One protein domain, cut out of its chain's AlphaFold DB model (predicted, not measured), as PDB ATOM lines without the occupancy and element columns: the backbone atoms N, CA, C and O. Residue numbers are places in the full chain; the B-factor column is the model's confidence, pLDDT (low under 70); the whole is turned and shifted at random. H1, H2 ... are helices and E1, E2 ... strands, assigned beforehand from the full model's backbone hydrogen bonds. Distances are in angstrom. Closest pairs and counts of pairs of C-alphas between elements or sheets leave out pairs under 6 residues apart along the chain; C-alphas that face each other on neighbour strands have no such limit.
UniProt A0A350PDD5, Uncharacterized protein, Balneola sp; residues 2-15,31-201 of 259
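AT A GLANCE: This is residues 2 to 15 and 31 to 201 of the 259 residues of an uncharacterized protein of Balneola sp (UniProt A0A350PDD5). A small closed barrel of four antiparallel strands, E1, E2, E4 and E3 round the ring, is the core, with H3 and H5 packed outside it and H2 reaching E3 with residues 46 to 51. H1 lies off at one end of the longest axis and H4 at the other, where residues 81 to 86 stick out, while H6 lies off the barrel between two long unnamed stretches. The printed part has 185 residues with six named helices and four named strands, in the order H1 H2 H3 E1 H4 H5 E2 E3 H6 E4, a mixed class. It is compact, with a radius of gyration of the C-alphas of 17.2 A, and spans 54 by 42 by 26 A.

IN THESE COORDINATES: H1, residues 2 to 11, begins at C-alpha 2 (100.647, 76.319, 123.699) and is 15.5 A long. After the cut, H2 spans residues 38 to 53, 22.7 A, and H3 residues 56 to 62. E1 is residues 63 to 68, 15.4 A, from C-alpha 63 (115.379, 76.221, 103.899). H4 is residues 76 to 81 and H5 residues 87 to 97, 15.3 A. E2 is residues 105 to 111, 18.6 A. E3, residues 123 to 135, 22.5 A, bends by 115 degrees at residue 132. H6 is residues 149 to 154. E4, residues 185 to 198, 20.5 A, bends by 123 degrees at residue 190 and ends at C-alpha 198 (112.039, 68.942, 86.460).

HOW THE PARTS SIT: In the barrel, E1 and E2 are antiparallel neighbours, with N 64 and O 110 2.8 A apart, within hydrogen-bond range. E2 and E4 have N 105 and O 188 at 2.9 A, E4 and E3 have N 132 and O 187 at 2.8 A, and E3 and E1 have N 125 and O 67 at 2.8 A. H3 is on the barrel, outside it, at a height of 7.6 A; its closest C-alpha pair with E3 is Asn 60 and Tyr 130, 6.1 A. H5 is also outside, at a height of 9.7 A, with the C-alphas of Val 96 and Val 193 in E4 closest at 6.4 A. H2 is on the barrel too, the C-alphas of Lys 47 and Tyr 133 in E3 being closest at 6.4 A. H1 is near H2 but not on the barrel. H4 and H5 are close but not clearly touching, Cys 80 and Cys 87 having the closest C-alphas, 5.8 A, at a steep tilt of 45 degrees, opposite ways. H6 touches no helix and is not on the barrel. Every O i to N i+4 pair is within hydrogen-bond range in H2, H3, H4, H5 and H6; in H1 4 of 6 are.

THE WHOLE: The C-alphas of Lys 10 and Pro 84, the two farthest apart, are 55.0 A apart. Residues 16 to 30 are not printed, and C-alphas 15 and 31 are 22.4 A apart across the cut. The links E2 to E3, E3 to H6 and H6 to E4 are long, the last with 30 residues. Mean pLDDT of the printed part is 77.4; 56 residues are under 70, among them 2 to 15, 31 to 42 and 70 to 85.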
ATOM      1  N   LYS A   2     101.789  75.517 123.174       37.41
ATOM      2  CA  LYS A   2     100.647  76.319 123.699       37.41
ATOM      3  C   LYS A   2     101.069  77.674 124.293       37.41
ATOM      4  O   LYS A   2     100.529  78.701 123.915       37.41
ATOM      5  N   LEU A   3     102.131  77.668 125.100       38.72
ATOM      6  CA  LEU A   3     102.679  78.856 125.765       38.72
ATOM      7  C   LEU A   3     103.252  79.931 124.827       38.72
ATOM      8  O   LEU A   3     103.342  81.083 125.242       38.72
ATOM      9  N   LEU A   4     103.660  79.581 123.599       45.97
ATOM     10  CA  LEU A   4     104.141  80.574 122.633       45.97
ATOM     11  C   LEU A   4     102.928  81.269 122.009       45.97
ATOM     12  O   LEU A   4     102.771  82.471 122.185       45.97
ATOM     13  N   LEU A   5     102.010  80.511 121.399       45.91
ATOM     14  CA  LEU A   5     100.776  81.045 120.804       45.91
ATOM     15  C   LEU A   5      99.917  81.832 121.815       45.91
ATOM     16  O   LEU A   5      99.404  82.899 121.488       45.91
ATOM     17  N   GLU A   6      99.810  81.361 123.062       48.31
ATOM     18  CA  GLU A   6      99.101  82.065 124.145       48.31
ATOM     19  C   GLU A   6      99.801  83.375 124.551       48.31
ATOM     20  O   GLU A   6      99.126  84.367 124.828       48.31
ATOM     21  N   ASN A   7     101.138  83.428 124.516       52.62
ATOM     22  CA  ASN A   7     101.889  84.664 124.757       52.62
ATOM     23  C   ASN A   7     101.863  85.634 123.577       52.62
ATOM     24  O   ASN A   7     102.079  86.821 123.791       52.62
ATOM     25  N   TRP A   8     101.634  85.164 122.355       53.31
ATOM     26  CA  TRP A   8     101.585  86.021 121.171       53.31
ATOM     27  C   TRP A   8     100.253  86.754 121.048       53.31
ATOM     28  O   TRP A   8     100.241  87.955 120.785       53.31
ATOM     29  N   ARG A   9      99.144  86.084 121.388       53.47
ATOM     30  CA  ARG A   9      97.797  86.674 121.375       53.47
ATOM     31  C   ARG A   9      97.672  87.955 122.198       53.47
ATOM     32  O   ARG A   9      96.802  88.768 121.899       53.47
ATOM     33  N   LYS A  10      98.504  88.159 123.228       54.50
ATOM     34  CA  LYS A  10      98.485  89.363 124.086       54.50
ATOM     35  C   LYS A  10      98.981  90.639 123.398       54.50
ATOM     36  O   LYS A  10      98.785  91.713 123.948       54.50
ATOM     37  N   TYR A  11      99.623  90.516 122.238       51.28
ATOM     38  CA  TYR A  11     100.117  91.648 121.449       51.28
ATOM     39  C   TYR A  11      99.169  92.049 120.312       51.28
ATOM     40  O   TYR A  11      99.478  92.969 119.564       51.28
ATOM     41  N   LEU A  12      98.027  91.373 120.181       50.84
ATOM     42  CA  LEU A  12      96.996  91.679 119.194       50.84
ATOM     43  C   LEU A  12      95.867  92.458 119.870       50.84
ATOM     44  O   LEU A  12      95.478  92.120 120.993       50.84
ATOM     45  N   ASN A  13      95.327  93.465 119.182       48.81
ATOM     46  CA  ASN A  13      94.115  94.157 119.622       48.81
ATOM     47  C   ASN A  13      92.955  93.155 119.768       48.81
ATOM     48  O   ASN A  13      92.843  92.208 118.986       48.81
ATOM     49  N   GLU A  14      92.104  93.357 120.779       47.72
ATOM     50  CA  GLU A  14      91.065  92.400 121.204       47.72
ATOM     51  C   GLU A  14      90.107  91.974 120.071       47.72
ATOM     52  O   GLU A  14      89.722  90.805 120.027       47.72
ATOM     53  N   ASP A  15      89.848  92.844 119.085       45.16
ATOM     54  CA  ASP A  15      88.991  92.577 117.912       45.16
ATOM     55  C   ASP A  15      89.472  91.430 117.001       45.16
ATOM     56  O   ASP A  15      88.666  90.773 116.335       45.16
ATOM     57  N   GLY A  31      92.988  97.793  96.725       49.16
ATOM     58  CA  GLY A  31      91.738  98.503  96.456       49.16
ATOM     59  C   GLY A  31      91.466  99.599  97.481       49.16
ATOM     60  O   GLY A  31      91.820  99.438  98.653       49.16
ATOM     61  N   GLU A  32      90.744 100.658  97.088       42.34
ATOM     62  CA  GLU A  32      90.233 101.717  97.988       42.34
ATOM     63  C   GLU A  32      89.547 101.158  99.249       42.34
ATOM     64  O   GLU A  32      89.639 101.743 100.325       42.34
ATOM     65  N   LYS A  33      88.914  99.981  99.147       46.62
ATOM     66  CA  LYS A  33      88.210  99.318 100.259       46.62
ATOM     67  C   LYS A  33      89.123  98.730 101.343       46.62
ATOM     68  O   LYS A  33      88.618  98.360 102.396       46.62
ATOM     69  N   GLY A  34      90.434  98.629 101.109       48.19
ATOM     70  CA  GLY A  34      91.409  98.147 102.094       48.19
ATOM     71  C   GLY A  34      92.166  99.259 102.834       48.19
ATOM     72  O   GLY A  34      92.885  98.998 103.794       48.19
ATOM     73  N   ARG A  35      92.066 100.525 102.418       42.31
ATOM     74  CA  ARG A  35      92.816 101.596 103.095       42.31
ATOM     75  C   ARG A  35      92.253 101.861 104.492       42.31
ATOM     76  O   ARG A  35      91.089 102.207 104.632       42.31
ATOM     77  N   GLY A  36      93.105 101.733 105.514       47.72
ATOM     78  CA  GLY A  36      92.750 102.026 106.906       47.72
ATOM     79  C   GLY A  36      91.872 100.971 107.580       47.72
ATOM     80  O   GLY A  36      91.414 101.205 108.696       47.72
ATOM     81  N   ALA A  37      91.640  99.821 106.936       53.62
ATOM     82  CA  ALA A  37      90.968  98.704 107.588       53.62
ATOM     83  C   ALA A  37      91.858  98.193 108.742       53.62
ATOM     84  O   ALA A  37      93.022  97.867 108.488       53.62
ATOM     85  N   PRO A  38      91.352  98.104 109.987       58.47
ATOM     86  CA  PRO A  38      92.132  97.650 111.143       58.47
ATOM     87  C   PRO A  38      92.818  96.297 110.922       58.47
ATOM     88  O   PRO A  38      93.936  96.078 111.381       58.47
ATOM     89  N   GLU A  39      92.172  95.422 110.151       61.75
ATOM     90  CA  GLU A  39      92.665  94.088 109.805       61.75
ATOM     91  C   GLU A  39      93.976  94.149 108.999       61.75
ATOM     92  O   GLU A  39      94.883  93.346 109.189       61.75
ATOM     93  N   LEU A  40      94.130  95.171 108.154       60.09
ATOM     94  CA  LEU A  40      95.297  95.324 107.291       60.09
ATOM     95  C   LEU A  40      96.513  95.920 107.988       60.09
ATOM     96  O   LEU A  40      97.648  95.600 107.626       60.09
ATOM     97  N   GLU A  41      96.294  96.787 108.973       63.50
ATOM     98  CA  GLU A  41      97.382  97.232 109.841       63.50
ATOM     99  C   GLU A  41      97.800  96.105 110.798       63.50
ATOM    100  O   GLU A  41      98.996  95.911 111.002       63.50
ATOM    101  N   ALA A  42      96.856  95.275 111.263       66.00
ATOM    102  CA  ALA A  42      97.166  94.088 112.061       66.00
ATOM    103  C   ALA A  42      98.067  93.093 111.306       66.00
ATOM    104  O   ALA A  42      99.088  92.677 111.850       66.00
ATOM    105  N   ASP A  43      97.777  92.779 110.037       71.69
ATOM    106  CA  ASP A  43      98.624  91.881 109.233       71.69
ATOM    107  C   ASP A  43     100.031  92.458 108.984       71.69
ATOM    108  O   ASP A  43     101.037  91.737 108.987       71.69
ATOM    109  N   ARG A  44     100.139  93.779 108.786       73.06
ATOM    110  CA  ARG A  44     101.436  94.460 108.630       73.06
ATOM    111  C   ARG A  44     102.255  94.420 109.907       73.06
ATOM    112  O   ARG A  44     103.445  94.103 109.857       73.06
ATOM    113  N   ASP A  45     101.641  94.761 111.030       76.00
ATOM    114  CA  ASP A  45     102.307  94.757 112.326       76.00
ATOM    115  C   ASP A  45     102.684  93.340 112.741       76.00
ATOM    116  O   ASP A  45     103.792  93.112 113.225       76.00
ATOM    117  N   PHE A  46     101.846  92.362 112.412       79.19
ATOM    118  CA  PHE A  46     102.167  90.959 112.585       79.19
ATOM    119  C   PHE A  46     103.405  90.541 111.783       79.19
ATOM    120  O   PHE A  46     104.348  89.993 112.357       79.19
ATOM    121  N   LYS A  47     103.482  90.864 110.485       85.44
ATOM    122  CA  LYS A  47     104.673  90.567 109.672       85.44
ATOM    123  C   LYS A  47     105.923  91.295 110.188       85.44
ATOM    124  O   LYS A  47     107.025  90.744 110.142       85.44
ATOM    125  N   ARG A  48     105.787  92.521 110.708       85.31
ATOM    126  CA  ARG A  48     106.892  93.257 111.357       85.31
ATOM    127  C   ARG A  48     107.372  92.557 112.624       85.31
ATOM    128  O   ARG A  48     108.576  92.434 112.822       85.31
ATOM    129  N   GLU A  49     106.458  92.091 113.464       83.62
ATOM    130  CA  GLU A  49     106.796  91.358 114.682       83.62
ATOM    131  C   GLU A  49     107.390  89.983 114.383       83.62
ATOM    132  O   GLU A  49     108.365  89.587 115.024       83.62
ATOM    133  N   TRP A  50     106.876  89.287 113.368       90.25
ATOM    134  CA  TRP A  50     107.482  88.063 112.856       90.25
ATOM    135  C   TRP A  50     108.938  88.305 112.457       90.25
ATOM    136  O   TRP A  50     109.836  87.639 112.969       90.25
ATOM    137  N   ASN A  51     109.196  89.351 111.664       91.88
ATOM    138  CA  ASN A  51     110.551  89.724 111.255       91.88
ATOM    139  C   ASN A  51     111.485  90.055 112.432       91.88
ATOM    140  O   ASN A  51     112.695  89.943 112.284       91.88
ATOM    141  N   LYS A  52     110.985  90.451 113.605       91.19
ATOM    142  CA  LYS A  52     111.849  90.695 114.774       91.19
ATOM    143  C   LYS A  52     112.248  89.418 115.507       91.19
ATOM    144  O   LYS A  52     113.258  89.428 116.205       91.19
ATOM    145  N   LYS A  53     111.431  88.363 115.427       91.06
ATOM    146  CA  LYS A  53     111.555  87.185 116.302       91.06
ATOM    147  C   LYS A  53     111.862  85.889 115.562       91.06
ATOM    148  O   LYS A  53     112.269  84.933 116.209       91.06
ATOM    149  N   ALA A  54     111.660  85.852 114.250       95.19
ATOM    150  CA  ALA A  54     111.974  84.689 113.440       95.19
ATOM    151  C   ALA A  54     113.484  84.425 113.388       95.19
ATOM    152  O   ALA A  54     114.299  85.349 113.304       95.19
ATOM    153  N   ASP A  55     113.849  83.147 113.371       97.00
ATOM    154  CA  ASP A  55     115.182  82.679 113.034       97.00
ATOM    155  C   ASP A  55     115.413  82.839 111.525       97.00
ATOM    156  O   ASP A  55     115.260  81.925 110.710       97.00
ATOM    157  N   HIS A  56     115.780  84.057 111.138       96.25
ATOM    158  CA  HIS A  56     116.089  84.393 109.750       96.25
ATOM    159  C   HIS A  56     117.231  83.573 109.184       96.25
ATOM    160  O   HIS A  56     117.266  83.343 107.977       96.25
ATOM    161  N   LYS A  57     118.171  83.138 110.025       96.06
ATOM    162  CA  LYS A  57     119.285  82.322 109.565       96.06
ATOM    163  C   LYS A  57     118.763  80.963 109.117       96.06
ATOM    164  O   LYS A  57     119.068  80.543 108.006       96.06
ATOM    165  N   PHE A  58     117.903  80.335 109.912       95.81
ATOM    166  CA  PHE A  58     117.235  79.100 109.523       95.81
ATOM    167  C   PHE A  58     116.471  79.250 108.192       95.81
ATOM    168  O   PHE A  58     116.749  78.531 107.229       95.81
ATOM    169  N   PHE A  59     115.561  80.226 108.077       95.88
ATOM    170  CA  PHE A  59     114.735  80.377 106.869       95.88
ATOM    171  C   PHE A  59     115.528  80.772 105.614       95.88
ATOM    172  O   PHE A  59     115.214  80.329 104.502       95.88
ATOM    173  N   ASN A  60     116.558  81.605 105.753       94.81
ATOM    174  CA  ASN A  60     117.336  82.064 104.607       94.81
ATOM    175  C   ASN A  60     118.407  81.044 104.201       94.81
ATOM    176  O   ASN A  60     118.519  80.747 103.007       94.81
ATOM    177  N   ASP A  61     119.086  80.422 105.167       93.38
ATOM    178  CA  ASP A  61     120.255  79.587 104.902       93.38
ATOM    179  C   ASP A  61     119.935  78.095 104.860       93.38
ATOM    180  O   ASP A  61     120.590  77.365 104.119       93.38
ATOM    181  N   GLU A  62     118.962  77.598 105.622       93.19
ATOM    182  CA  GLU A  62     118.727  76.154 105.779       93.19
ATOM    183  C   GLU A  62     117.514  75.644 104.997       93.19
ATOM    184  O   GLU A  62     117.436  74.452 104.675       93.19
ATOM    185  N   VAL A  63     116.613  76.550 104.615       93.56
ATOM    186  CA  VAL A  63     115.379  76.221 103.899       93.56
ATOM    187  C   VAL A  63     115.504  76.478 102.395       93.56
ATOM    188  O   VAL A  63     115.839  77.570 101.921       93.56
ATOM    189  N   ILE A  64     115.183  75.441 101.625       93.75
ATOM    190  CA  ILE A  64     115.045  75.460 100.170       93.75
ATOM    191  C   ILE A  64     113.693  76.062  99.797       93.75
ATOM    192  O   ILE A  64     112.662  75.670 100.338       93.75
ATOM    193  N   LYS A  65     113.704  76.990  98.838       93.88
ATOM    194  CA  LYS A  65     112.551  77.796  98.426       93.88
ATOM    195  C   LYS A  65     112.135  77.385  97.017       93.88
ATOM    196  O   LYS A  65     112.893  77.607  96.071       93.88
ATOM    197  N   VAL A  66     110.965  76.766  96.869       92.44
ATOM    198  CA  VAL A  66     110.492  76.278  95.564       92.44
ATOM    199  C   VAL A  66     109.131  76.858  95.221       92.44
ATOM    200  O   VAL A  66     108.140  76.605  95.906       92.44
ATOM    201  N   HIS A  67     109.062  77.584  94.107       90.19
ATOM    202  CA  HIS A  67     107.794  77.977  93.509       90.19
ATOM    203  C   HIS A  67     107.345  76.925  92.491       90.19
ATOM    204  O   HIS A  67     107.962  76.750  91.440       90.19
ATOM    205  N   TRP A  68     106.269  76.203  92.790       87.38
ATOM    206  CA  TRP A  68     105.745  75.163  91.904       87.38
ATOM    207  C   TRP A  68     104.835  75.753  90.829       87.38
ATOM    208  O   TRP A  68     103.740  76.234  91.130       87.38
ATOM    209  N   ILE A  69     105.245  75.657  89.560       82.25
ATOM    210  CA  ILE A  69     104.477  76.212  88.438       82.25
ATOM    211  C   ILE A  69     103.129  75.501  88.351       82.25
ATOM    212  O   ILE A  69     103.069  74.287  88.162       82.25
ATOM    213  N   GLY A  70     102.051  76.272  88.495       69.06
ATOM    214  CA  GLY A  70     100.664  75.804  88.480       69.06
ATOM    215  C   GLY A  70     100.239  74.965  89.688       69.06
ATOM    216  O   GLY A  70      99.152  74.393  89.645       69.06
ATOM    217  N   GLY A  71     101.059  74.899  90.745       57.47
ATOM    218  CA  GLY A  71     100.631  74.380  92.046       57.47
ATOM    219  C   GLY A  71      99.713  75.353  92.792       57.47
ATOM    220  O   GLY A  71      98.796  74.917  93.478       57.47
ATOM    221  N   PHE A  72      99.911  76.659  92.588       51.91
ATOM    222  CA  PHE A  72      99.160  77.733  93.236       51.91
ATOM    223  C   PHE A  72      98.656  78.699  92.155       51.91
ATOM    224  O   PHE A  72      99.447  79.350  91.474       51.91
ATOM    225  N   GLY A  73      97.343  78.705  91.921       41.09
ATOM    226  CA  GLY A  73      96.696  79.379  90.788       41.09
ATOM    227  C   GLY A  73      95.956  78.371  89.909       41.09
ATOM    228  O   GLY A  73      96.560  77.706  89.065       41.09
ATOM    229  N   GLY A  74      94.646  78.245  90.137       35.91
ATOM    230  CA  GLY A  74      93.772  77.139  89.717       35.91
ATOM    231  C   GLY A  74      93.659  76.814  88.220       35.91
ATOM    232  O   GLY A  74      92.913  75.903  87.867       35.91
ATOM    233  N   GLU A  75      94.399  77.474  87.328       40.78
ATOM    234  CA  GLU A  75      94.211  77.329  85.877       40.78
ATOM    235  C   GLU A  75      95.460  76.880  85.096       40.78
ATOM    236  O   GLU A  75      95.331  76.259  84.037       40.78
ATOM    237  N   ASN A  76      96.680  77.085  85.607       50.88
ATOM    238  CA  ASN A  76      97.866  77.063  84.736       50.88
ATOM    239  C   ASN A  76      98.426  75.674  84.414       50.88
ATOM    240  O   ASN A  76      98.859  75.424  83.292       50.88
ATOM    241  N   LEU A  77      98.380  74.716  85.340       52.00
ATOM    242  CA  LEU A  77      98.808  73.360  84.987       52.00
ATOM    243  C   LEU A  77      97.769  72.652  84.115       52.00
ATOM    244  O   LEU A  77      98.135  71.939  83.187       52.00
ATOM    245  N   ASN A  78      96.474  72.843  84.373       53.53
ATOM    246  CA  ASN A  78      95.418  72.170  83.613       53.53
ATOM    247  C   ASN A  78      95.303  72.691  82.174       53.53
ATOM    248  O   ASN A  78      95.060  71.886  81.268       53.53
ATOM    249  N   SER A  79      95.549  73.984  81.945       58.25
ATOM    250  CA  SER A  79      95.598  74.565  80.599       58.25
ATOM    251  C   SER A  79      96.791  74.040  79.789       58.25
ATOM    252  O   SER A  79      96.642  73.727  78.606       58.25
ATOM    253  N   CYS A  80      97.943  73.829  80.434       65.44
ATOM    254  CA  CYS A  80      99.171  73.380  79.772       65.44
ATOM    255  C   CYS A  80      99.305  71.852  79.676       65.44
ATOM    256  O   CYS A  80     100.022  71.348  78.812       65.44
ATOM    257  N   LYS A  81      98.570  71.098  80.503       63.03
ATOM    258  CA  LYS A  81      98.501  69.624  80.488       63.03
ATOM    259  C   LYS A  81      97.872  69.052  79.215       63.03
ATOM    260  O   LYS A  81      98.188  67.927  78.839       63.03
ATOM    261  N   ARG A  82      96.952  69.784  78.575       61.94
ATOM    262  CA  ARG A  82      96.120  69.270  77.466       61.94
ATOM    263  C   ARG A  82      96.476  69.831  76.089       61.94
ATOM    264  O   ARG A  82      95.853  69.427  75.106       61.94
ATOM    265  N   LYS A  83      97.449  70.742  76.011       65.19
ATOM    266  CA  LYS A  83      97.869  71.396  74.768       65.19
ATOM    267  C   LYS A  83      99.277  70.939  74.358       65.19
ATOM    268  O   LYS A  83     100.135  70.804  75.232       65.19
ATOM    269  N   PRO A  84      99.525  70.706  73.054       59.38
ATOM    270  CA  PRO A  84     100.854  70.358  72.541       59.38
ATOM    271  C   PRO A  84     101.821  71.554  72.525       59.38
ATOM    272  O   PRO A  84     103.013  71.371  72.314       59.38
ATOM    273  N   GLU A  85     101.315  72.769  72.738       68.31
ATOM    274  CA  GLU A  85     102.089  74.011  72.744       68.31
ATOM    275  C   GLU A  85     103.083  74.082  73.923       68.31
ATOM    276  O   GLU A  85     102.781  73.567  75.014       68.31
ATOM    277  N   PRO A  86     104.233  74.768  73.738       73.31
ATOM    278  CA  PRO A  86     105.314  74.868  74.718       73.31
ATOM    279  C   PRO A  86     105.004  75.888  75.835       73.31
ATOM    280  O   PRO A  86     105.733  76.854  76.065       73.31
ATOM    281  N   CYS A  87     103.871  75.710  76.514       81.00
ATOM    282  CA  CYS A  87     103.438  76.595  77.592       81.00
ATOM    283  C   CYS A  87     104.445  76.670  78.756       81.00
ATOM    284  O   CYS A  87     104.748  77.765  79.223       81.00
ATOM    285  N   LEU A  88     104.942  75.531  79.249       84.38
ATOM    286  CA  LEU A  88     105.861  75.486  80.387       84.38
ATOM    287  C   LEU A  88     107.174  76.173  80.029       84.38
ATOM    288  O   LEU A  88     107.681  76.949  80.832       84.38
ATOM    289  N   LEU A  89     107.676  75.962  78.809       89.00
ATOM    290  CA  LEU A  89     108.856  76.673  78.325       89.00
ATOM    291  C   LEU A  89     108.633  78.189  78.318       89.00
ATOM    292  O   LEU A  89     109.502  78.929  78.768       89.00
ATOM    293  N   ASN A  90     107.480  78.664  77.844       88.75
ATOM    294  CA  ASN A  90     107.175  80.096  77.823       88.75
ATOM    295  C   ASN A  90     107.059  80.690  79.234       88.75
ATOM    296  O   ASN A  90     107.558  81.789  79.475       88.75
ATOM    297  N   ILE A  91     106.466  79.955  80.181       86.81
ATOM    298  CA  ILE A  91     106.444  80.360  81.591       86.81
ATOM    299  C   ILE A  91     107.878  80.431  82.123       86.81
ATOM    300  O   ILE A  91     108.274  81.462  82.654       86.81
ATOM    301  N   ILE A  92     108.690  79.391  81.928       89.44
ATOM    302  CA  ILE A  92     110.085  79.368  82.391       89.44
ATOM    303  C   ILE A  92     110.898  80.513  81.785       89.44
ATOM    304  O   ILE A  92     111.619  81.185  82.514       89.44
ATOM    305  N   LYS A  93     110.739  80.798  80.488       91.31
ATOM    306  CA  LYS A  93     111.352  81.965  79.837       91.31
ATOM    307  C   LYS A  93     110.949  83.264  80.522       91.31
ATOM    308  O   LYS A  93     111.812  84.085  80.799       91.31
ATOM    309  N   SER A  94     109.663  83.437  80.834       87.75
ATOM    310  CA  SER A  94     109.173  84.617  81.554       87.75
ATOM    311  C   SER A  94     109.833  84.758  82.929       87.75
ATOM    312  O   SER A  94     110.372  85.816  83.248       87.75
ATOM    313  N   TRP A  95     109.891  83.677  83.709       88.06
ATOM    314  CA  TRP A  95     110.533  83.665  85.027       88.06
ATOM    315  C   TRP A  95     112.031  83.960  84.954       88.06
ATOM    316  O   TRP A  95     112.527  84.827  85.671       88.06
ATOM    317  N   VAL A  96     112.747  83.271  84.064       87.44
ATOM    318  CA  VAL A  96     114.192  83.441  83.887       87.44
ATOM    319  C   VAL A  96     114.519  84.822  83.334       87.44
ATOM    320  O   VAL A  96     115.523  85.379  83.737       87.44
ATOM    321  N   ASN A  97     113.697  85.421  82.478       86.94
ATOM    322  CA  ASN A  97     113.967  86.770  81.969       86.94
ATOM    323  C   ASN A  97     113.605  87.866  82.981       86.94
ATOM    324  O   ASN A  97     114.113  88.980  82.886       86.94
ATOM    325  N   SER A  98     112.776  87.558  83.979       78.31
ATOM    326  CA  SER A  98     112.329  88.515  84.992       78.31
ATOM    327  C   SER A  98     113.341  88.745  86.127       78.31
ATOM    328  O   SER A  98     112.901  89.249  87.147       78.31
ATOM    329  N   GLN A  99     114.638  88.404  85.961       60.31
ATOM    330  CA  GLN A  99     115.767  88.271  86.935       60.31
ATOM    331  C   GLN A  99     115.845  89.189  88.186       60.31
ATOM    332  O   GLN A  99     116.696  88.958  89.043       60.31
ATOM    333  N   ASN A 100     115.008  90.214  88.332       61.31
ATOM    334  CA  ASN A 100     114.807  90.946  89.579       61.31
ATOM    335  C   ASN A 100     113.327  91.356  89.768       61.31
ATOM    336  O   ASN A 100     112.959  92.527  89.630       61.31
ATOM    337  N   PRO A 101     112.450  90.383  90.012       74.25
ATOM    338  CA  PRO A 101     111.032  90.608  90.204       74.25
ATOM    339  C   PRO A 101     110.820  91.228  91.578       74.25
ATOM    340  O   PRO A 101     111.122  90.648  92.614       74.25
ATOM    341  N   LYS A 102     110.290  92.444  91.562       81.62
ATOM    342  CA  LYS A 102     110.119  93.256  92.765       81.62
ATOM    343  C   LYS A 102     109.025  92.723  93.695       81.62
ATOM    344  O   LYS A 102     108.991  93.062  94.865       81.62
ATOM    345  N   ASN A 103     108.082  91.948  93.165       88.94
ATOM    346  CA  ASN A 103     106.938  91.474  93.937       88.94
ATOM    347  C   ASN A 103     107.336  90.317  94.849       88.94
ATOM    348  O   ASN A 103     108.031  89.394  94.413       88.94
ATOM    349  N   GLU A 104     106.784  90.307  96.060       91.81
ATOM    350  CA  GLU A 104     106.896  89.156  96.945       91.81
ATOM    351  C   GLU A 104     106.180  87.939  96.354       91.81
ATOM    352  O   GLU A 104     105.127  88.034  95.712       91.81
ATOM    353  N   LEU A 105     106.740  86.762  96.613       90.50
ATOM    354  CA  LEU A 105     106.277  85.514  96.041       90.50
ATOM    355  C   LEU A 105     105.983  84.474  97.113       90.50
ATOM    356  O   LEU A 105     106.760  84.283  98.040       90.50
ATOM    357  N   SER A 106     104.879  83.755  96.928       90.69
ATOM    358  CA  SER A 106     104.557  82.574  97.724       90.69
ATOM    359  C   SER A 106     105.270  81.346  97.156       90.69
ATOM    360  O   SER A 106     105.217  81.075  95.947       90.69
ATOM    361  N   VAL A 107     105.967  80.622  98.025       91.81
ATOM    362  CA  VAL A 107     106.738  79.421  97.691       91.81
ATOM    363  C   VAL A 107     106.545  78.357  98.763       91.81
ATOM    364  O   VAL A 107     106.102  78.646  99.870       91.81
ATOM    365  N   VAL A 108     106.946  77.127  98.453       91.00
ATOM    366  CA  VAL A 108     107.009  76.044  99.435       91.00
ATOM    367  C   VAL A 108     108.433  75.910  99.968       91.00
ATOM    368  O   VAL A 108     109.394  75.850  99.194       91.00
ATOM    369  N   GLY A 109     108.549  75.856 101.293       92.56
ATOM    370  CA  GLY A 109     109.778  75.580 102.021       92.56
ATOM    371  C   GLY A 109     110.057  74.085 102.170       92.56
ATOM    372  O   GLY A 109     109.181  73.319 102.576       92.56
ATOM    373  N   TYR A 110     111.307  73.682 101.936       90.25
ATOM    374  CA  TYR A 110     111.807  72.329 102.200       90.25
ATOM    375  C   TYR A 110     113.107  72.367 103.003       90.25
ATOM    376  O   TYR A 110     113.948  73.238 102.788       90.25
ATOM    377  N   TYR A 111     113.325  71.384 103.874       87.19
ATOM    378  CA  TYR A 111     114.651  71.171 104.454       87.19
ATOM    379  C   TYR A 111     115.661  70.801 103.366       87.19
ATOM    380  O   TYR A 111     115.364  69.985 102.495       87.19
ATOM    381  N   LYS A 112     116.897  71.310 103.459       81.19
ATOM    382  CA  LYS A 112     117.992  70.944 102.537       81.19
ATOM    383  C   LYS A 112     118.259  69.443 102.418       81.19
ATOM    384  O   LYS A 112     118.737  68.983 101.387       81.19
ATOM    385  N   THR A 113     117.968  68.693 103.475       71.25
ATOM    386  CA  THR A 113     118.206  67.250 103.574       71.25
ATOM    387  C   THR A 113     117.069  66.406 103.004       71.25
ATOM    388  O   THR A 113     117.238  65.196 102.863       71.25
ATOM    389  N   LYS A 114     115.918  67.012 102.681       70.94
ATOM    390  CA  LYS A 114     114.732  66.298 102.205       70.94
ATOM    391  C   LYS A 114     114.390  66.745 100.786       70.94
ATOM    392  O   LYS A 114     113.879  67.852 100.612       70.94
ATOM    393  N   PRO A 115     114.690  65.916  99.771       61.91
ATOM    394  CA  PRO A 115     114.422  66.264  98.387       61.91
ATOM    395  C   PRO A 115     112.954  66.646  98.173       61.91
ATOM    396  O   PRO A 115     112.041  66.008  98.694       61.91
ATOM    397  N   SER A 116     112.739  67.736  97.443       63.12
ATOM    398  CA  SER A 116     111.450  68.408  97.326       63.12
ATOM    399  C   SER A 116     110.418  67.555  96.581       63.12
ATOM    400  O   SER A 116     110.483  67.387  95.361       63.12
ATOM    401  N   GLU A 117     109.404  67.061  97.285       68.06
ATOM    402  CA  GLU A 117     108.230  66.467  96.655       68.06
ATOM    403  C   GLU A 117     107.110  67.505  96.522       68.06
ATOM    404  O   GLU A 117     106.736  68.183  97.477       68.06
ATOM    405  N   SER A 118     106.554  67.630  95.316       67.94
ATOM    406  CA  SER A 118     105.253  68.258  95.106       67.94
ATOM    407  C   SER A 118     104.298  67.244  94.504       67.94
ATOM    408  O   SER A 118     104.607  66.596  93.502       67.94
ATOM    409  N   ALA A 119     103.127  67.110  95.125       61.56
ATOM    410  CA  ALA A 119     101.999  66.385  94.551       61.56
ATOM    411  C   ALA A 119     101.290  67.203  93.454       61.56
ATOM    412  O   ALA A 119     100.503  66.658  92.680       61.56
ATOM    413  N   LEU A 120     101.554  68.512  93.389       61.03
ATOM    414  CA  LEU A 120     100.760  69.463  92.615       61.03
ATOM    415  C   LEU A 120     101.392  69.820  91.269       61.03
ATOM    416  O   LEU A 120     100.657  70.102  90.323       61.03
ATOM    417  N   SER A 121     102.723  69.782  91.152       75.06
ATOM    418  CA  SER A 121     103.435  70.165  89.929       75.06
ATOM    419  C   SER A 121     104.632  69.272  89.611       75.06
ATOM    420  O   SER A 121     105.194  68.606  90.474       75.06
ATOM    421  N   VAL A 122     105.007  69.285  88.333       77.44
ATOM    422  CA  VAL A 122     106.162  68.582  87.755       77.44
ATOM    423  C   VAL A 122     107.294  69.535  87.357       77.44
ATOM    424  O   VAL A 122     108.340  69.080  86.898       77.44
ATOM    425  N   VAL A 123     107.073  70.849  87.502       85.44
ATOM    426  CA  VAL A 123     108.076  71.888  87.255       85.44
ATOM    427  C   VAL A 123     108.112  72.840  88.446       85.44
ATOM    428  O   VAL A 123     107.109  73.480  88.776       85.44
ATOM    429  N   GLY A 124     109.273  72.934  89.084       90.00
ATOM    430  CA  GLY A 124     109.538  73.869  90.172       90.00
ATOM    431  C   GLY A 124     110.569  74.913  89.761       90.00
ATOM    432  O   GLY A 124     111.497  74.617  89.014       90.00
ATOM    433  N   VAL A 125     110.426  76.133  90.263       92.38
ATOM    434  CA  VAL A 125     111.458  77.169  90.188       92.38
ATOM    435  C   VAL A 125     112.140  77.220  91.547       92.38
ATOM    436  O   VAL A 125     111.507  77.548  92.550       92.38
ATOM    437  N   LEU A 126     113.418  76.848  91.587       94.00
ATOM    438  CA  LEU A 126     114.253  76.963  92.774       94.00
ATOM    439  C   LEU A 126     114.717  78.411  92.897       94.00
ATOM    440  O   LEU A 126     115.328  78.951  91.969       94.00
ATOM    441  N   LEU A 127     114.453  79.016  94.048       93.81
ATOM    442  CA  LEU A 127     114.703  80.430  94.279       93.81
ATOM    443  C   LEU A 127     115.747  80.655  95.367       93.81
ATOM    444  O   LEU A 127     115.883  79.872  96.309       93.81
ATOM    445  N   ASP A 128     116.474  81.752  95.210       93.88
ATOM    446  CA  ASP A 128     117.134  82.458  96.302       93.88
ATOM    447  C   ASP A 128     116.311  83.704  96.656       93.88
ATOM    448  O   ASP A 128     115.522  84.154  95.825       93.88
ATOM    449  N   GLY A 129     116.466  84.247  97.860       93.56
ATOM    450  CA  GLY A 129     115.734  85.430  98.317       93.56
ATOM    451  C   GLY A 129     115.503  85.456  99.825       93.56
ATOM    452  O   GLY A 129     115.711  84.459 100.520       93.56
ATOM    453  N   TYR A 130     115.046  86.606 100.316       94.56
ATOM    454  CA  TYR A 130     114.791  86.843 101.734       94.56
ATOM    455  C   TYR A 130     113.392  86.356 102.124       94.56
ATOM    456  O   TYR A 130     112.402  86.748 101.509       94.56
ATOM    457  N   VAL A 131     113.285  85.515 103.154       95.94
ATOM    458  CA  VAL A 131     111.985  85.102 103.699       95.94
ATOM    459  C   VAL A 131     111.432  86.213 104.582       95.94
ATOM    460  O   VAL A 131     111.924  86.473 105.672       95.94
ATOM    461  N   SER A 132     110.379  86.857 104.095       94.00
ATOM    462  CA  SER A 132     109.698  87.968 104.761       94.00
ATOM    463  C   SER A 132     108.567  87.523 105.694       94.00
ATOM    464  O   SER A 132     108.107  88.321 106.513       94.00
ATOM    465  N   TYR A 133     108.093  86.282 105.538       94.88
ATOM    466  CA  TYR A 133     107.122  85.611 106.403       94.88
ATOM    467  C   TYR A 133     107.117  84.096 106.142       94.88
ATOM    468  O   TYR A 133     107.412  83.665 105.022       94.88
ATOM    469  N   ALA A 134     106.738  83.301 107.144       94.44
ATOM    470  CA  ALA A 134     106.626  81.851 107.036       94.44
ATOM    471  C   ALA A 134     105.424  81.310 107.828       94.44
ATOM    472  O   ALA A 134     105.213  81.679 108.984       94.44
ATOM    473  N   SER A 135     104.679  80.383 107.224       92.31
ATOM    474  CA  SER A 135     103.581  79.637 107.845       92.31
ATOM    475  C   SER A 135     103.722  78.137 107.587       92.31
ATOM    476  O   SER A 135     104.192  77.715 106.533       92.31
ATOM    477  N   SER A 136     103.301  77.321 108.553       89.31
ATOM    478  CA  SER A 136     103.254  75.855 108.421       89.31
ATOM    479  C   SER A 136     102.037  75.360 107.625       89.31
ATOM    480  O   SER A 136     101.844  74.151 107.458       89.31
ATOM    481  N   GLU A 137     101.197  76.284 107.152       85.88
ATOM    482  CA  GLU A 137     100.040  76.034 106.297       85.88
ATOM    483  C   GLU A 137      99.940  77.114 105.201       85.88
ATOM    484  O   GLU A 137     100.815  77.966 105.071       85.88
ATOM    485  N   ASP A 138      98.861  77.081 104.413       83.31
ATOM    486  CA  ASP A 138      98.497  78.188 103.522       83.31
ATOM    487  C   ASP A 138      98.213  79.448 104.363       83.31
ATOM    488  O   ASP A 138      97.270  79.483 105.162       83.31
ATOM    489  N   ALA A 139      99.057  80.459 104.189       82.06
ATOM    490  CA  ALA A 139      99.008  81.776 104.806       82.06
ATOM    491  C   ALA A 139      97.958  82.699 104.163       82.06
ATOM    492  O   ALA A 139      97.857  83.866 104.551       82.06
ATOM    493  N   ALA A 140      97.192  82.188 103.189       77.88
ATOM    494  CA  ALA A 140      96.129  82.880 102.471       77.88
ATOM    495  C   ALA A 140      96.607  84.220 101.901       77.88
ATOM    496  O   ALA A 140      95.932  85.246 102.002       77.88
ATOM    497  N   THR A 141      97.814  84.217 101.327       77.00
ATOM    498  CA  THR A 141      98.449  85.463 100.907       77.00
ATOM    499  C   THR A 141      97.794  86.072  99.682       77.00
ATOM    500  O   THR A 141      97.361  85.374  98.766       77.00
ATOM    501  N   GLU A 142      97.773  87.402  99.629       77.06
ATOM    502  CA  GLU A 142      97.183  88.152  98.518       77.06
ATOM    503  C   GLU A 142      97.794  87.777  97.162       77.06
ATOM    504  O   GLU A 142      98.999  87.540  97.033       77.06
ATOM    505  N   TRP A 143      96.981  87.776  96.107       75.50
ATOM    506  CA  TRP A 143      97.463  87.516  94.751       75.50
ATOM    507  C   TRP A 143      97.780  88.836  94.054       75.50
ATOM    508  O   TRP A 143      96.890  89.654  93.836       75.50
ATOM    509  N   SER A 144      99.029  89.025  93.624       78.19
ATOM    510  CA  SER A 144      99.457  90.248  92.925       78.19
ATOM    511  C   SER A 144      98.681  90.502  91.624       78.19
ATOM    512  O   SER A 144      98.580  91.642  91.181       78.19
ATOM    513  N   SER A 145      98.087  89.466  91.017       76.94
ATOM    514  CA  SER A 145      97.201  89.600  89.851       76.94
ATOM    515  C   SER A 145      95.926  90.392  90.148       76.94
ATOM    516  O   SER A 145      95.352  90.976  89.232       76.94
ATOM    517  N   TYR A 146      95.494  90.431  91.411       76.88
ATOM    518  CA  TYR A 146      94.345  91.213  91.866       76.88
ATOM    519  C   TYR A 146      94.721  92.619  92.333       76.88
ATOM    520  O   TYR A 146      93.844  93.345  92.788       76.88
ATOM    521  N   ALA A 147      95.992  93.020  92.204       81.06
ATOM    522  CA  ALA A 147      96.383  94.388  92.492       81.06
ATOM    523  C   ALA A 147      95.693  95.370  91.540       81.06
ATOM    524  O   ALA A 147      95.763  95.173  90.321       81.06
ATOM    525  N   ASP A 148      95.051  96.402  92.090       82.12
ATOM    526  CA  ASP A 148      94.500  97.519  91.330       82.12
ATOM    527  C   ASP A 148      95.610  98.446  90.805       82.12
ATOM    528  O   ASP A 148      96.796  98.273  91.102       82.12
ATOM    529  N   GLU A 149      95.235  99.398  89.952       85.69
ATOM    530  CA  GLU A 149      96.185 100.317  89.321       85.69
ATOM    531  C   GLU A 149      96.894 101.196  90.357       85.69
ATOM    532  O   GLU A 149      98.119 101.276  90.338       85.69
ATOM    533  N   GLU A 150      96.161 101.729  91.338       85.00
ATOM    534  CA  GLU A 150      96.736 102.560  92.400       85.00
ATOM    535  C   GLU A 150      97.808 101.804  93.204       85.00
ATOM    536  O   GLU A 150      98.897 102.331  93.454       85.00
ATOM    537  N   ALA A 151      97.552 100.550  93.599       82.56
ATOM    538  CA  ALA A 151      98.557  99.755  94.293       82.56
ATOM    539  C   ALA A 151      99.767  99.455  93.409       82.56
ATOM    540  O   ALA A 151     100.898  99.511  93.896       82.56
ATOM    541  N   ARG A 152      99.555  99.147  92.122       85.75
ATOM    542  CA  ARG A 152     100.652  98.909  91.171       85.75
ATOM    543  C   ARG A 152     101.518 100.146  90.994       85.75
ATOM    544  O   ARG A 152     102.736 100.011  91.004       85.75
ATOM    545  N   GLU A 153     100.919 101.327  90.885       88.19
ATOM    546  CA  GLU A 153     101.638 102.599  90.781       88.19
ATOM    547  C   GLU A 153     102.425 102.895  92.057       88.19
ATOM    548  O   GLU A 153     103.641 103.101  92.011       88.19
ATOM    549  N   LYS A 154     101.764 102.816  93.217       85.56
ATOM    550  CA  LYS A 154     102.391 103.040  94.527       85.56
ATOM    551  C   LYS A 154     103.592 102.125  94.760       85.56
ATOM    552  O   LYS A 154     104.591 102.539  95.347       85.56
ATOM    553  N   HIS A 155     103.483 100.877  94.319       86.44
ATOM    554  CA  HIS A 155     104.491  99.848  94.520       86.44
ATOM    555  C   HIS A 155     105.352  99.590  93.277       86.44
ATOM    556  O   HIS A 155     106.124  98.639  93.262       86.44
ATOM    557  N   ALA A 156     105.315 100.441  92.247       86.81
ATOM    558  CA  ALA A 156     106.107 100.238  91.029       86.81
ATOM    559  C   ALA A 156     107.624 100.206  91.312       86.81
ATOM    560  O   ALA A 156     108.395  99.486  90.663       86.81
ATOM    561  N   ALA A 157     108.067 100.981  92.308       85.88
ATOM    562  CA  ALA A 157     109.463 101.051  92.719       85.88
ATOM    563  C   ALA A 157     109.887  99.851  93.579       85.88
ATOM    564  O   ALA A 157     110.931  99.268  93.282       85.88
ATOM    565  N   SER A 158     109.081  99.483  94.583       84.00
ATOM    566  CA  SER A 158     109.391  98.463  95.601       84.00
ATOM    567  C   SER A 158     108.912  97.055  95.259       84.00
ATOM    568  O   SER A 158     109.381  96.103  95.857       84.00
ATOM    569  N   GLY A 159     107.954  96.936  94.343       88.62
ATOM    570  CA  GLY A 159     107.137  95.745  94.145       88.62
ATOM    571  C   GLY A 159     106.022  95.585  95.172       88.62
ATOM    572  O   GLY A 159     105.987  96.266  96.202       88.62
ATOM    573  N   LEU A 160     105.072  94.718  94.821       88.69
ATOM    574  CA  LEU A 160     103.843  94.448  95.559       88.69
ATOM    575  C   LEU A 160     104.120  93.505  96.743       88.69
ATOM    576  O   LEU A 160     104.468  92.341  96.507       88.69
ATOM    577  N   PRO A 161     103.958  93.971  97.996       88.50
ATOM    578  CA  PRO A 161     104.142  93.134  99.174       88.50
ATOM    579  C   PRO A 161     102.925  92.234  99.396       88.50
ATOM    580  O   PRO A 161     101.786  92.698  99.406       88.50
ATOM    581  N   LYS A 162     103.142  90.950  99.652       86.00
ATOM    582  CA  LYS A 162     102.086  90.031 100.059       86.00
ATOM    583  C   LYS A 162     101.781  90.224 101.539       86.00
ATOM    584  O   LYS A 162     102.669  90.184 102.397       86.00
ATOM    585  N   ARG A 163     100.496  90.392 101.837       79.62
ATOM    586  CA  ARG A 163      99.976  90.304 103.203       79.62
ATOM    587  C   ARG A 163      99.660  88.850 103.498       79.62
ATOM    588  O   ARG A 163      99.207  88.127 102.610       79.62
ATOM    589  N   ALA A 164      99.994  88.429 104.705       74.62
ATOM    590  CA  ALA A 164      99.802  87.071 105.164       74.62
ATOM    591  C   ALA A 164      98.912  87.101 106.394       74.62
ATOM    592  O   ALA A 164      99.139  87.915 107.289       74.62
ATOM    593  N   MET A 165      97.938  86.198 106.429       72.69
ATOM    594  CA  MET A 165      97.103  86.037 107.605       72.69
ATOM    595  C   MET A 165      97.927  85.446 108.753       72.69
ATOM    596  O   MET A 165      98.854  84.654 108.541       72.69
ATOM    597  N   GLU A 166      97.530  85.762 109.985       69.69
ATOM    598  CA  GLU A 166      98.040  85.119 111.198       69.69
ATOM    599  C   GLU A 166      97.521  83.676 111.303       69.69
ATOM    600  O   GLU A 166      96.663  83.324 112.115       69.69
ATOM    601  N   LYS A 167      98.035  82.803 110.441       72.12
ATOM    602  CA  LYS A 167      97.719  81.383 110.470       72.12
ATOM    603  C   LYS A 167      99.001  80.592 110.623       72.12
ATOM    604  O   LYS A 167      99.851  80.616 109.739       72.12
ATOM    605  N   SER A 168      99.123  79.912 111.760       84.31
ATOM    606  CA  SER A 168     100.204  78.973 112.082       84.31
ATOM    607  C   SER A 168     101.618  79.479 111.723       84.31
ATOM    608  O   SER A 168     102.333  78.783 110.989       84.31
ATOM    609  N   PRO A 169     102.021  80.683 112.192       89.44
ATOM    610  CA  PRO A 169     103.337  81.237 111.886       89.44
ATOM    611  C   PRO A 169     104.458  80.319 112.356       89.44
ATOM    612  O   PRO A 169     104.355  79.705 113.417       89.44
ATOM    613  N   MET A 170     105.540  80.277 111.582       92.19
ATOM    614  CA  MET A 170     106.760  79.558 111.943       92.19
ATOM    615  C   MET A 170     107.841  80.552 112.337       92.19
ATOM    616  O   MET A 170     108.187  81.414 111.535       92.19
ATOM    617  N   PHE A 171     108.392  80.438 113.540       93.44
ATOM    618  CA  PHE A 171     109.481  81.290 114.016       93.44
ATOM    619  C   PHE A 171     110.845  80.611 113.930       93.44
ATOM    620  O   PHE A 171     111.850  81.312 113.929       93.44
ATOM    621  N   GLY A 172     110.896  79.287 113.798       93.88
ATOM    622  CA  GLY A 172     112.151  78.547 113.757       93.88
ATOM    623  C   GLY A 172     111.998  77.113 113.247       93.88
ATOM    624  O   GLY A 172     110.916  76.726 112.787       93.88
ATOM    625  N   PRO A 173     113.078  76.315 113.303       93.56
ATOM    626  CA  PRO A 173     113.073  74.917 112.868       93.56
ATOM    627  C   PRO A 173     112.044  74.048 113.606       93.56
ATOM    628  O   PRO A 173     111.520  73.098 113.032       93.56
ATOM    629  N   GLU A 174     111.716  74.373 114.855       91.56
ATOM    630  CA  GLU A 174     110.739  73.650 115.671       91.56
ATOM    631  C   GLU A 174     109.296  73.757 115.158       91.56
ATOM    632  O   GLU A 174     108.488  72.867 115.426       91.56
ATOM    633  N   ASP A 175     108.982  74.819 114.413       90.38
ATOM    634  CA  ASP A 175     107.652  75.047 113.841       90.38
ATOM    635  C   ASP A 175     107.535  74.496 112.413       90.38
ATOM    636  O   ASP A 175     106.441  74.423 111.847       90.38
ATOM    637  N   PHE A 176     108.664  74.120 111.812       89.31
ATOM    638  CA  PHE A 176     108.730  73.698 110.424       89.31
ATOM    639  C   PHE A 176     108.233  72.261 110.274       89.31
ATOM    640  O   PHE A 176     108.826  71.309 110.791       89.31
ATOM    641  N   VAL A 177     107.136  72.086 109.537       83.75
ATOM    642  CA  VAL A 177     106.478  70.783 109.409       83.75
ATOM    643  C   VAL A 177     107.065  69.977 108.259       83.75
ATOM    644  O   VAL A 177     107.507  70.518 107.245       83.75
ATOM    645  N   GLU A 178     107.071  68.652 108.379       74.69
ATOM    646  CA  GLU A 178     107.454  67.821 107.241       74.69
ATOM    647  C   GLU A 178     106.405  67.935 106.126       74.69
ATOM    648  O   GLU A 178     105.208  67.776 106.394       74.69
ATOM    649  N   PRO A 179     106.823  68.208 104.877       63.44
ATOM    650  CA  PRO A 179     105.896  68.360 103.769       63.44
ATOM    651  C   PRO A 179     105.235  67.012 103.450       63.44
ATOM    652  O   PRO A 179     105.830  66.133 102.835       63.44
ATOM    653  N   GLY A 180     103.992  66.865 103.903       63.72
ATOM    654  CA  GLY A 180     103.053  65.818 103.505       63.72
ATOM    655  C   GLY A 180     101.871  66.444 102.764       63.72
ATOM    656  O   GLY A 180     102.028  66.985 101.674       63.72
ATOM    657  N   LEU A 181     100.684  66.415 103.381       54.03
ATOM    658  CA  LEU A 181      99.505  67.168 102.915       54.03
ATOM    659  C   LEU A 181      99.500  68.642 103.363       54.03
ATOM    660  O   LEU A 181      98.662  69.411 102.905       54.03
ATOM    661  N   LYS A 182     100.398  69.023 104.281       60.09
ATOM    662  CA  LYS A 182     100.595  70.410 104.722       60.09
ATOM    663  C   LYS A 182     101.752  71.047 103.954       60.09
ATOM    664  O   LYS A 182     102.699  70.357 103.575       60.09
ATOM    665  N   HIS A 183     101.664  72.354 103.735       77.88
ATOM    666  CA  HIS A 183     102.661  73.131 103.008       77.88
ATOM    667  C   HIS A 183     103.302  74.144 103.953       77.88
ATOM    668  O   HIS A 183     102.588  74.918 104.575       77.88
ATOM    669  N   ASN A 184     104.634  74.157 104.020       90.12
ATOM    670  CA  ASN A 184     105.378  75.273 104.600       90.12
ATOM    671  C   ASN A 184     105.336  76.432 103.598       90.12
ATOM    672  O   ASN A 184     106.190  76.487 102.709       90.12
ATOM    673  N   GLU A 185     104.330  77.301 103.664       91.62
ATOM    674  CA  GLU A 185     104.301  78.488 102.809       91.62
ATOM    675  C   GLU A 185     105.319  79.513 103.314       91.62
ATOM    676  O   GLU A 185     105.317  79.912 104.479       91.62
ATOM    677  N   LEU A 186     106.186  79.965 102.414       94.19
ATOM    678  CA  LEU A 186     107.122  81.053 102.662       94.19
ATOM    679  C   LEU A 186     106.816  82.199 101.708       94.19
ATOM    680  O   LEU A 186     106.572  81.982 100.519       94.19
ATOM    681  N   ILE A 187     106.898  83.423 102.219       94.25
ATOM    682  CA  ILE A 187     106.770  84.642 101.426       94.25
ATOM    683  C   ILE A 187     108.157  85.210 101.197       94.25
ATOM    684  O   ILE A 187     108.799  85.705 102.124       94.25
ATOM    685  N   VAL A 188     108.627  85.119  99.960       94.19
ATOM    686  CA  VAL A 188     109.997  85.450  99.576       94.19
ATOM    687  C   VAL A 188     110.027  86.785  98.850       94.19
ATOM    688  O   VAL A 188     109.314  86.981  97.866       94.19
ATOM    689  N   ASP A 189     110.878  87.679  99.331       92.44
ATOM    690  CA  ASP A 189     111.173  88.981  98.747       92.44
ATOM    691  C   ASP A 189     112.559  88.979  98.072       92.44
ATOM    692  O   ASP A 189     113.420  88.149  98.388       92.44
ATOM    693  N   ASN A 190     112.781  89.915  97.142       90.50
ATOM    694  CA  ASN A 190     114.029  90.095  96.389       90.50
ATOM    695  C   ASN A 190     114.551  88.789  95.767       90.50
ATOM    696  O   ASN A 190     115.752  88.496  95.785       90.50
ATOM    697  N   TRP A 191     113.629  87.967  95.266       92.50
ATOM    698  CA  TRP A 191     113.952  86.613  94.856       92.50
ATOM    699  C   TRP A 191     114.652  86.558  93.500       92.50
ATOM    700  O   TRP A 191     114.462  87.406  92.630       92.50
ATOM    701  N   ARG A 192     115.461  85.517  93.298       92.25
ATOM    702  CA  ARG A 192     116.163  85.249  92.035       92.25
ATOM    703  C   ARG A 192     116.083  83.778  91.676       92.25
ATOM    704  O   ARG A 192     116.101  82.912  92.549       92.25
ATOM    705  N   VAL A 193     116.030  83.487  90.378       93.25
ATOM    706  CA  VAL A 193     116.021  82.105  89.890       93.25
ATOM    707  C   VAL A 193     117.404  81.487  90.081       93.25
ATOM    708  O   VAL A 193     118.365  81.871  89.423       93.25
ATOM    709  N   LYS A 194     117.490  80.493  90.967       92.94
ATOM    710  CA  LYS A 194     118.703  79.701  91.225       92.94
ATOM    711  C   LYS A 194     118.769  78.447  90.352       92.94
ATOM    712  O   LYS A 194     119.852  77.930  90.074       92.94
ATOM    713  N   GLY A 195     117.616  77.936  89.931       94.56
ATOM    714  CA  GLY A 195     117.529  76.804  89.021       94.56
ATOM    715  C   GLY A 195     116.105  76.355  88.752       94.56
ATOM    716  O   GLY A 195     115.157  76.851  89.357       94.56
ATOM    717  N   ILE A 196     115.970  75.389  87.852       94.00
ATOM    718  CA  ILE A 196     114.695  74.764  87.506       94.00
ATOM    719  C   ILE A 196     114.708  73.306  87.960       94.00
ATOM    720  O   ILE A 196     115.680  72.589  87.743       94.00
ATOM    721  N   ILE A 197     113.623  72.868  88.584       91.50
ATOM    722  CA  ILE A 197     113.383  71.489  89.004       91.50
ATOM    723  C   ILE A 197     112.448  70.848  87.980       91.50
ATOM    724  O   ILE A 197     111.380  71.398  87.704       91.50
ATOM    725  N   LEU A 198     112.830  69.692  87.435       88.31
ATOM    726  CA  LEU A 198     112.039  68.942  86.460       88.31
ATOM    727  C   LEU A 198     111.827  67.491  86.904       88.31
ATOM    728  O   LEU A 198     112.776  66.780  87.239       88.31
ATOM    729  N   ASP A 199     110.588  67.009  86.802       82.44
ATOM    730  CA  ASP A 199     110.286  65.573  86.860       82.44
ATOM    731  C   ASP A 199     110.600  64.903  85.512       82.44
ATOM    732  O   ASP A 199     109.726  64.693  84.671       82.44
ATOM    733  N   THR A 200     111.877  64.604  85.280       70.19
ATOM    734  CA  THR A 200     112.361  64.035  84.010       70.19
ATOM    735  C   THR A 200     112.030  62.561  83.819       70.19
ATOM    736  O   THR A 200     112.075  62.063  82.694       70.19
ATOM    737  N   VAL A 201     111.704  61.849  84.896       65.00
ATOM    738  CA  VAL A 201     111.504  60.398  84.847       65.00
ATOM    739  C   VAL A 201     110.049  60.057  84.513       65.00
ATOM    740  O   VAL A 201     109.765  58.916  84.155       65.00
TER     741      VAL A 201